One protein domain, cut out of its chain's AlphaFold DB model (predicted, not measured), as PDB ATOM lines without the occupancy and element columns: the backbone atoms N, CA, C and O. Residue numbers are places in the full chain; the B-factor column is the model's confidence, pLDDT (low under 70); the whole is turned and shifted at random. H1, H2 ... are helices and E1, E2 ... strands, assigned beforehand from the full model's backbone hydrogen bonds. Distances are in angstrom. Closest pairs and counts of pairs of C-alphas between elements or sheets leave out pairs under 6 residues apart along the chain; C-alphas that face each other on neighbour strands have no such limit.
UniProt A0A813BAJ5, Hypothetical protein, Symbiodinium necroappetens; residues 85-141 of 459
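AT A GLANCE: This is residues 85 to 141 of the 459 residues of the protein "Hypothetical protein" of Symbiodinium necroappetens (UniProt A0A813BAJ5). Three short helices gather loosely into a small head at one end, and from the last of them a two-stranded hairpin reaches away as an arm that makes much of the length. Within the head H1 and H3 run nearly the same direction, while H2 stands steeply to both near their first residues and makes a corner with H3. The printed part has 57 residues, with three named helices and two named strands in the order H1, H2, H3, E1, E2; E1 and E2 form an antiparallel sheet of two strands, and the class is mostly helix. The whole is loose, with a radius of gyration of the C-alphas of 14.0 A, and spans 42 by 20 by 20 A, a rod.

HOW THE PARTS SIT: Start with H1, residues 85 to 95, and H2, residues 105 to 113: they are close but not clearly touching, and their closest C-alphas, those of Met 86 and Lys 112, are 7.2 A apart. Go on to H3, residues 115 to 126, and you find that it only just touches H1, with 3 pairs of C-alphas within 8 A; the closest are those of Phe 89 and Arg 118, 6.8 A apart. H1 and H3 run the same way at a shallow tilt of 15 degrees. H2 and H3 only just touch, with 3 pairs within 8 A, and only at the corner by their link; the closest C-alphas are those of Leu 111 and Arg 118, 5.4 A apart. H3 touches H2 with residues 117 to 118 alone. H2 and H3 run opposite ways at a steep tilt of 63 degrees. In H1, H2 and H3 every O i to N i+4 pair is within hydrogen-bond range. Next come E1, residues 129 to 132, and E2, residues 137 to 140, an antiparallel hairpin with 142 degrees between their directions. Look there for N 132 and O 137, 2.8 A apart, and N 139 and O 130, 2.9 A apart, both within hydrogen-bond range. Both strands are apart from H1 and H2, and E2 is apart from H3.

IN THESE COORDINATES: Find C-alpha 85 at (501.446, 216.694, 828.642); from there H1 runs 15.4 A to C-alpha 95. H2 covers 12.4 A from C-alpha 105 to C-alpha 113. H3 begins at C-alpha 115, at (506.573, 211.581, 830.571), and runs 16.3 A to C-alpha 126. E1 measures 9.3 A, and E2 runs 10.0 A to C-alpha 140 at (507.268, 206.763, 806.029).

THE WHOLE: The two C-alphas farthest apart are those of Thr 109 and Thr 134, at 42.4 A. The printed part has no cut and no long link. The mean pLDDT of the printed part is 71.6, and residues 124 to 141 are under 70, where the model's confidence is low.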
ATOM      1  N   ASP A  85     500.713 217.772 829.341       80.88
ATOM      2  CA  ASP A  85     501.446 216.694 828.642       80.88
ATOM      3  C   ASP A  85     500.665 215.364 828.601       80.88
ATOM      4  O   ASP A  85     500.890 214.532 827.723       80.88
ATOM      5  N   MET A  86     499.719 215.150 829.526       81.44
ATOM      6  CA  MET A  86     498.809 214.002 829.476       81.44
ATOM      7  C   MET A  86     497.647 214.221 828.497       81.44
ATOM      8  O   MET A  86     497.246 213.268 827.830       81.44
ATOM      9  N   GLN A  87     497.120 215.445 828.386       81.00
ATOM     10  CA  GLN A  87     496.090 215.796 827.403       81.00
ATOM     11  C   GLN A  87     496.650 215.795 825.976       81.00
ATOM     12  O   GLN A  87     496.020 215.236 825.081       81.00
ATOM     13  N   GLU A  88     497.857 216.330 825.767       83.06
ATOM     14  CA  GLU A  88     498.560 216.289 824.480       83.06
ATOM     15  C   GLU A  88     498.844 214.840 824.046       83.06
ATOM     16  O   GLU A  88     498.512 214.451 822.926       83.06
ATOM     17  N   PHE A  89     499.346 213.998 824.958       84.44
ATOM     18  CA  PHE A  89     499.520 212.564 824.707       84.44
ATOM     19  C   PHE A  89     498.197 211.863 824.359       84.44
ATOM     20  O   PHE A  89     498.152 211.083 823.411       84.44
ATOM     21  N   GLN A  90     497.100 212.148 825.072       82.31
ATOM     22  CA  GLN A  90     495.788 211.565 824.758       82.31
ATOM     23  C   GLN A  90     495.240 212.033 823.402       82.31
ATOM     24  O   GLN A  90     494.634 211.226 822.700       82.31
ATOM     25  N   ALA A  91     495.486 213.282 822.996       82.56
ATOM     26  CA  ALA A  91     495.125 213.765 821.664       82.56
ATOM     27  C   ALA A  91     495.899 213.023 820.559       82.56
ATOM     28  O   ALA A  91     495.292 212.567 819.591       82.56
ATOM     29  N   GLN A  92     497.207 212.815 820.741       80.88
ATOM     30  CA  GLN A  92     498.042 212.065 819.793       80.88
ATOM     31  C   GLN A  92     497.656 210.574 819.721       80.88
ATOM     32  O   GLN A  92     497.713 209.975 818.651       80.88
ATOM     33  N   LEU A  93     497.180 209.966 820.816       82.62
ATOM     34  CA  LEU A  93     496.607 208.611 820.767       82.62
ATOM     35  C   LEU A  93     495.309 208.537 819.945       82.62
ATOM     36  O   LEU A  93     495.104 207.556 819.233       82.62
ATOM     37  N   VAL A  94     494.456 209.564 820.004       80.44
ATOM     38  CA  VAL A  94     493.239 209.641 819.175       80.44
ATOM     39  C   VAL A  94     493.587 209.806 817.692       80.44
ATOM     40  O   VAL A  94     492.941 209.185 816.851       80.44
ATOM     41  N   GLU A  95     494.631 210.571 817.363       77.94
ATOM     42  CA  GLU A  95     495.156 210.690 815.992       77.94
ATOM     43  C   GLU A  95     495.700 209.350 815.449       77.94
ATOM     44  O   GLU A  95     495.550 209.053 814.266       77.94
ATOM     45  N   LEU A  96     496.235 208.498 816.330       73.00
ATOM     46  CA  LEU A  96     496.721 207.145 816.025       73.00
ATOM     47  C   LEU A  96     495.626 206.049 816.033       73.00
ATOM     48  O   LEU A  96     495.950 204.873 815.866       73.00
ATOM     49  N   ASP A  97     494.344 206.396 816.224       74.44
ATOM     50  CA  ASP A  97     493.220 205.443 816.371       74.44
ATOM     51  C   ASP A  97     493.414 204.455 817.555       74.44
ATOM     52  O   ASP A  97     493.034 203.283 817.494       74.44
ATOM     53  N   ILE A  98     494.035 204.931 818.647       78.44
ATOM     54  CA  ILE A  98     494.304 204.183 819.888       78.44
ATOM     55  C   ILE A  98     493.452 204.742 821.037       78.44
ATOM     56  O   ILE A  98     493.698 205.827 821.564       78.44
ATOM     57  N   ASN A  99     492.485 203.958 821.516       80.56
ATOM     58  CA  ASN A  99     491.754 204.281 822.739       80.56
ATOM     59  C   ASN A  99     492.605 203.973 823.985       80.56
ATOM     60  O   ASN A  99     492.885 202.814 824.292       80.56
ATOM     61  N   PHE A 100     492.958 205.003 824.760       79.62
ATOM     62  CA  PHE A 100     493.741 204.850 825.993       79.62
ATOM     63  C   PHE A 100     493.078 203.921 827.034       79.62
ATOM     64  O   PHE A 100     493.782 203.292 827.827       79.62
ATOM     65  N   ALA A 101     491.743 203.813 827.048       80.31
ATOM     66  CA  ALA A 101     491.029 202.953 827.994       80.31
ATOM     67  C   ALA A 101     491.211 201.448 827.719       80.31
ATOM     68  O   ALA A 101     491.108 200.659 828.658       80.31
ATOM     69  N   ASP A 102     491.527 201.070 826.474       78.81
ATOM     70  CA  ASP A 102     491.692 199.673 826.042       78.81
ATOM     71  C   ASP A 102     493.142 199.166 826.204       78.81
ATOM     72  O   ASP A 102     493.442 198.001 825.938       78.81
ATOM     73  N   LEU A 103     494.056 200.029 826.670       80.56
ATOM     74  CA  LEU A 103     495.423 199.659 827.039       80.56
ATOM     75  C   LEU A 103     495.451 198.880 828.367       80.56
ATOM     76  O   LEU A 103     494.660 199.145 829.274       80.56
ATOM     77  N   ASP A 104     496.432 197.985 828.511       81.44
ATOM     78  CA  ASP A 104     496.722 197.230 829.742       81.44
ATOM     79  C   ASP A 104     496.752 198.155 830.989       81.44
ATOM     80  O   ASP A 104     497.463 199.165 830.971       81.44
ATOM     81  N   PRO A 105     496.020 197.847 832.081       79.88
ATOM     82  CA  PRO A 105     496.036 198.623 833.323       79.88
ATOM     83  C   PRO A 105     497.429 198.932 833.904       79.88
ATOM     84  O   PRO A 105     497.627 200.029 834.445       79.88
ATOM     85  N   GLU A 106     498.412 198.031 833.787       75.06
ATOM     86  CA  GLU A 106     499.785 198.309 834.237       75.06
ATOM     87  C   GLU A 106     500.472 199.332 833.317       75.06
ATOM     88  O   GLU A 106     501.095 200.292 833.787       75.06
ATOM     89  N   LEU A 107     500.275 199.199 832.003       77.94
ATOM     90  CA  LEU A 107     500.768 200.146 831.003       77.94
ATOM     91  C   LEU A 107     500.109 201.525 831.152       77.94
ATOM     92  O   LEU A 107     500.817 202.532 831.181       77.94
ATOM     93  N   GLN A 108     498.787 201.595 831.344       80.69
ATOM     94  CA  GLN A 108     498.081 202.844 831.647       80.69
ATOM     95  C   GLN A 108     498.674 203.539 832.876       80.69
ATOM     96  O   GLN A 108     498.848 204.757 832.875       80.69
ATOM     97  N   THR A 109     498.988 202.779 833.928       79.44
ATOM     98  CA  THR A 109     499.573 203.313 835.166       79.44
ATOM     99  C   THR A 109     500.970 203.886 834.909       79.44
ATOM    100  O   THR A 109     501.289 204.979 835.381       79.44
ATOM    101  N   LYS A 110     501.778 203.213 834.082       80.44
ATOM    102  CA  LYS A 110     503.111 203.673 833.662       80.44
ATOM    103  C   LYS A 110     503.061 204.929 832.774       80.44
ATOM    104  O   LYS A 110     503.859 205.843 832.964       80.44
ATOM    105  N   LEU A 111     502.097 205.017 831.855       82.31
ATOM    106  CA  LEU A 111     501.885 206.179 830.973       82.31
ATOM    107  C   LEU A 111     501.313 207.401 831.719       82.31
ATOM    108  O   LEU A 111     501.669 208.543 831.423       82.31
ATOM    109  N   LYS A 112     500.479 207.178 832.743       81.25
ATOM    110  CA  LYS A 112     499.986 208.238 833.645       81.25
ATOM    111  C   LYS A 112     501.089 208.841 834.525       81.25
ATOM    112  O   LYS A 112     500.943 209.978 834.957       81.25
ATOM    113  N   THR A 113     502.172 208.104 834.791       79.25
ATOM    114  CA  THR A 113     503.213 208.471 835.776       79.25
ATOM    115  C   THR A 113     504.583 208.818 835.185       79.25
ATOM    116  O   THR A 113     505.438 209.305 835.919       79.25
ATOM    117  N   SER A 114     504.822 208.598 833.886       81.69
ATOM    118  CA  SER A 114     506.122 208.864 833.258       81.69
ATOM    119  C   SER A 114     506.001 209.527 831.885       81.69
ATOM    120  O   SER A 114     505.647 208.886 830.894       81.69
ATOM    121  N   LYS A 115     506.408 210.801 831.812       81.94
ATOM    122  CA  LYS A 115     506.573 211.581 830.571       81.94
ATOM    123  C   LYS A 115     507.546 210.929 829.578       81.94
ATOM    124  O   LYS A 115     507.346 211.026 828.372       81.94
ATOM    125  N   ASN A 116     508.551 210.194 830.064       76.69
ATOM    126  CA  ASN A 116     509.429 209.407 829.192       76.69
ATOM    127  C   ASN A 116     508.683 208.204 828.603       76.69
ATOM    128  O   ASN A 116     508.732 208.014 827.399       76.69
ATOM    129  N   ALA A 117     507.896 207.468 829.400       77.62
ATOM    130  CA  ALA A 117     507.097 206.358 828.872       77.62
ATOM    131  C   ALA A 117     506.051 206.824 827.842       77.62
ATOM    132  O   ALA A 117     505.811 206.111 826.873       77.62
ATOM    133  N   ARG A 118     505.469 208.026 828.014       84.94
ATOM    134  CA  ARG A 118     504.611 208.668 826.999       84.94
ATOM    135  C   ARG A 118     505.371 208.886 825.682       84.94
ATOM    136  O   ARG A 118     504.886 208.476 824.632       84.94
ATOM    137  N   LYS A 119     506.586 209.445 825.738       79.06
ATOM    138  CA  LYS A 119     507.452 209.650 824.560       79.06
ATOM    139  C   LYS A 119     507.909 208.349 823.901       79.06
ATOM    140  O   LYS A 119     507.842 208.251 822.683       79.06
ATOM    141  N   ASP A 120     508.338 207.361 824.684       72.88
ATOM    142  CA  ASP A 120     508.789 206.061 824.174       72.88
ATOM    143  C   ASP A 120     507.638 205.328 823.458       72.88
ATOM    144  O   ASP A 120     507.831 204.749 822.391       72.88
ATOM    145  N   PHE A 121     506.422 205.401 824.016       79.94
ATOM    146  CA  PHE A 121     505.212 204.843 823.409       79.94
ATOM    147  C   PHE A 121     504.861 205.549 822.093       79.94
ATOM    148  O   PHE A 121     504.671 204.883 821.077       79.94
ATOM    149  N   LEU A 122     504.833 206.887 822.087       76.25
ATOM    150  CA  LEU A 122     504.599 207.668 820.867       76.25
ATOM    151  C   LEU A 122     505.647 207.374 819.795       76.25
ATOM    152  O   LEU A 122     505.280 207.188 818.641       76.25
ATOM    153  N   ALA A 123     506.930 207.285 820.154       71.00
ATOM    154  CA  ALA A 123     508.001 206.981 819.211       71.00
ATOM    155  C   ALA A 123     507.761 205.634 818.513       71.00
ATOM    156  O   ALA A 123     507.734 205.589 817.289       71.00
ATOM    157  N   ILE A 124     507.480 204.568 819.274       69.88
ATOM    158  CA  ILE A 124     507.176 203.232 818.726       69.88
ATOM    159  C   ILE A 124     505.966 203.264 817.777       69.88
ATOM    160  O   ILE A 124     505.969 202.562 816.769       69.88
ATOM    161  N   HIS A 125     504.954 204.084 818.079       65.25
ATOM    162  CA  HIS A 125     503.733 204.216 817.276       65.25
ATOM    163  C   HIS A 125     503.774 205.316 816.196       65.25
ATOM    164  O   HIS A 125     502.798 205.472 815.472       65.25
ATOM    165  N   THR A 126     504.877 206.061 816.056       60.31
ATOM    166  CA  THR A 126     505.079 207.068 814.988       60.31
ATOM    167  C   THR A 126     506.262 206.751 814.076       60.31
ATOM    168  O   THR A 126     506.325 207.270 812.962       60.31
ATOM    169  N   THR A 127     507.166 205.844 814.465       54.03
ATOM    170  CA  THR A 127     508.150 205.238 813.555       54.03
ATOM    171  C   THR A 127     507.527 204.141 812.689       54.03
ATOM    172  O   THR A 127     508.040 203.024 812.624       54.03
ATOM    173  N   ASP A 128     506.464 204.481 811.960       53.50
ATOM    174  CA  ASP A 128     506.100 203.790 810.721       53.50
ATOM    175  C   ASP A 128     507.165 204.119 809.657       53.50
ATOM    176  O   ASP A 128     506.930 204.884 808.724       53.50
ATOM    177  N   GLN A 129     508.385 203.599 809.824       56.97
ATOM    178  CA  GLN A 129     509.466 203.742 808.851       56.97
ATOM    179  C   GLN A 129     509.958 202.377 808.388       56.97
ATOM    180  O   GLN A 129     510.538 201.609 809.159       56.97
ATOM    181  N   CYS A 130     509.759 202.092 807.105       52.75
ATOM    182  CA  CYS A 130     510.323 200.923 806.452       52.75
ATOM    183  C   CYS A 130     511.630 201.300 805.737       52.75
ATOM    184  O   CYS A 130     511.790 202.403 805.213       52.75
ATOM    185  N   TYR A 131     512.594 200.382 805.743       43.88
ATOM    186  CA  TYR A 131     513.849 200.547 805.014       43.88
ATOM    187  C   TYR A 131     513.649 200.125 803.557       43.88
ATOM    188  O   TYR A 131     513.329 198.962 803.301       43.88
ATOM    189  N   ASN A 132     513.854 201.044 802.614       55.03
ATOM    190  CA  ASN A 132     513.853 200.764 801.183       55.03
ATOM    191  C   ASN A 132     515.240 200.212 800.779       55.03
ATOM    192  O   ASN A 132     516.215 200.968 800.722       55.03
ATOM    193  N   PRO A 133     515.370 198.905 800.471       40.06
ATOM    194  CA  PRO A 133     516.661 198.293 800.159       40.06
ATOM    195  C   PRO A 133     517.180 198.644 798.755       40.06
ATOM    196  O   PRO A 133     518.300 198.262 798.421       40.06
ATOM    197  N   THR A 134     516.377 199.326 797.934       47.03
ATOM    198  CA  THR A 134     516.731 199.743 796.568       47.03
ATOM    199  C   THR A 134     517.588 201.007 796.588       47.03
ATOM    200  O   THR A 134     518.598 201.073 795.891       47.03
ATOM    201  N   ASP A 135     517.205 201.970 797.432       62.12
ATOM    202  CA  ASP A 135     517.788 203.317 797.484       62.12
ATOM    203  C   ASP A 135     518.541 203.604 798.803       62.12
ATOM    204  O   ASP A 135     519.259 204.597 798.916       62.12
ATOM    205  N   GLY A 136     518.426 202.718 799.803       53.03
ATOM    206  CA  GLY A 136     519.102 202.828 801.104       53.03
ATOM    207  C   GLY A 136     518.445 203.810 802.083       53.03
ATOM    208  O   GLY A 136     519.033 204.151 803.112       53.03
ATOM    209  N   THR A 137     517.243 204.280 801.758       55.00
ATOM    210  CA  THR A 137     516.456 205.268 802.500       55.00
ATOM    211  C   THR A 137     515.508 204.629 803.515       55.00
ATOM    212  O   THR A 137     515.117 203.469 803.397       55.00
ATOM    213  N   TRP A 138     515.115 205.410 804.523       52.16
ATOM    214  CA  TRP A 138     513.998 205.088 805.413       52.16
ATOM    215  C   TRP A 138     512.796 205.935 804.999       52.16
ATOM    216  O   TRP A 138     512.905 207.159 804.919       52.16
ATOM    217  N   GLU A 139     511.671 205.287 804.712       56.72
ATOM    218  CA  GLU A 139     510.479 205.919 804.140       56.72
ATOM    219  C   GLU A 139     509.265 205.721 805.047       56.72
ATOM    220  O   GLU A 139     509.107 204.679 805.683       56.72
ATOM    221  N   ALA A 140     508.420 206.752 805.136       49.97
ATOM    222  CA  ALA A 140     507.268 206.763 806.029       49.97
ATOM    223  C   ALA A 140     506.113 205.927 805.455       49.97
ATOM    224  O   ALA A 140     505.576 206.238 804.390       49.97
ATOM    225  N   GLN A 141     505.706 204.883 806.173       48.31
ATOM    226  CA  GLN A 141     504.636 203.982 805.765       48.31
ATOM    227  C   GLN A 141     503.286 204.493 806.284       48.31
ATOM    228  O   GLN A 141     503.015 204.466 807.476       48.31
TER     229      GLN A 141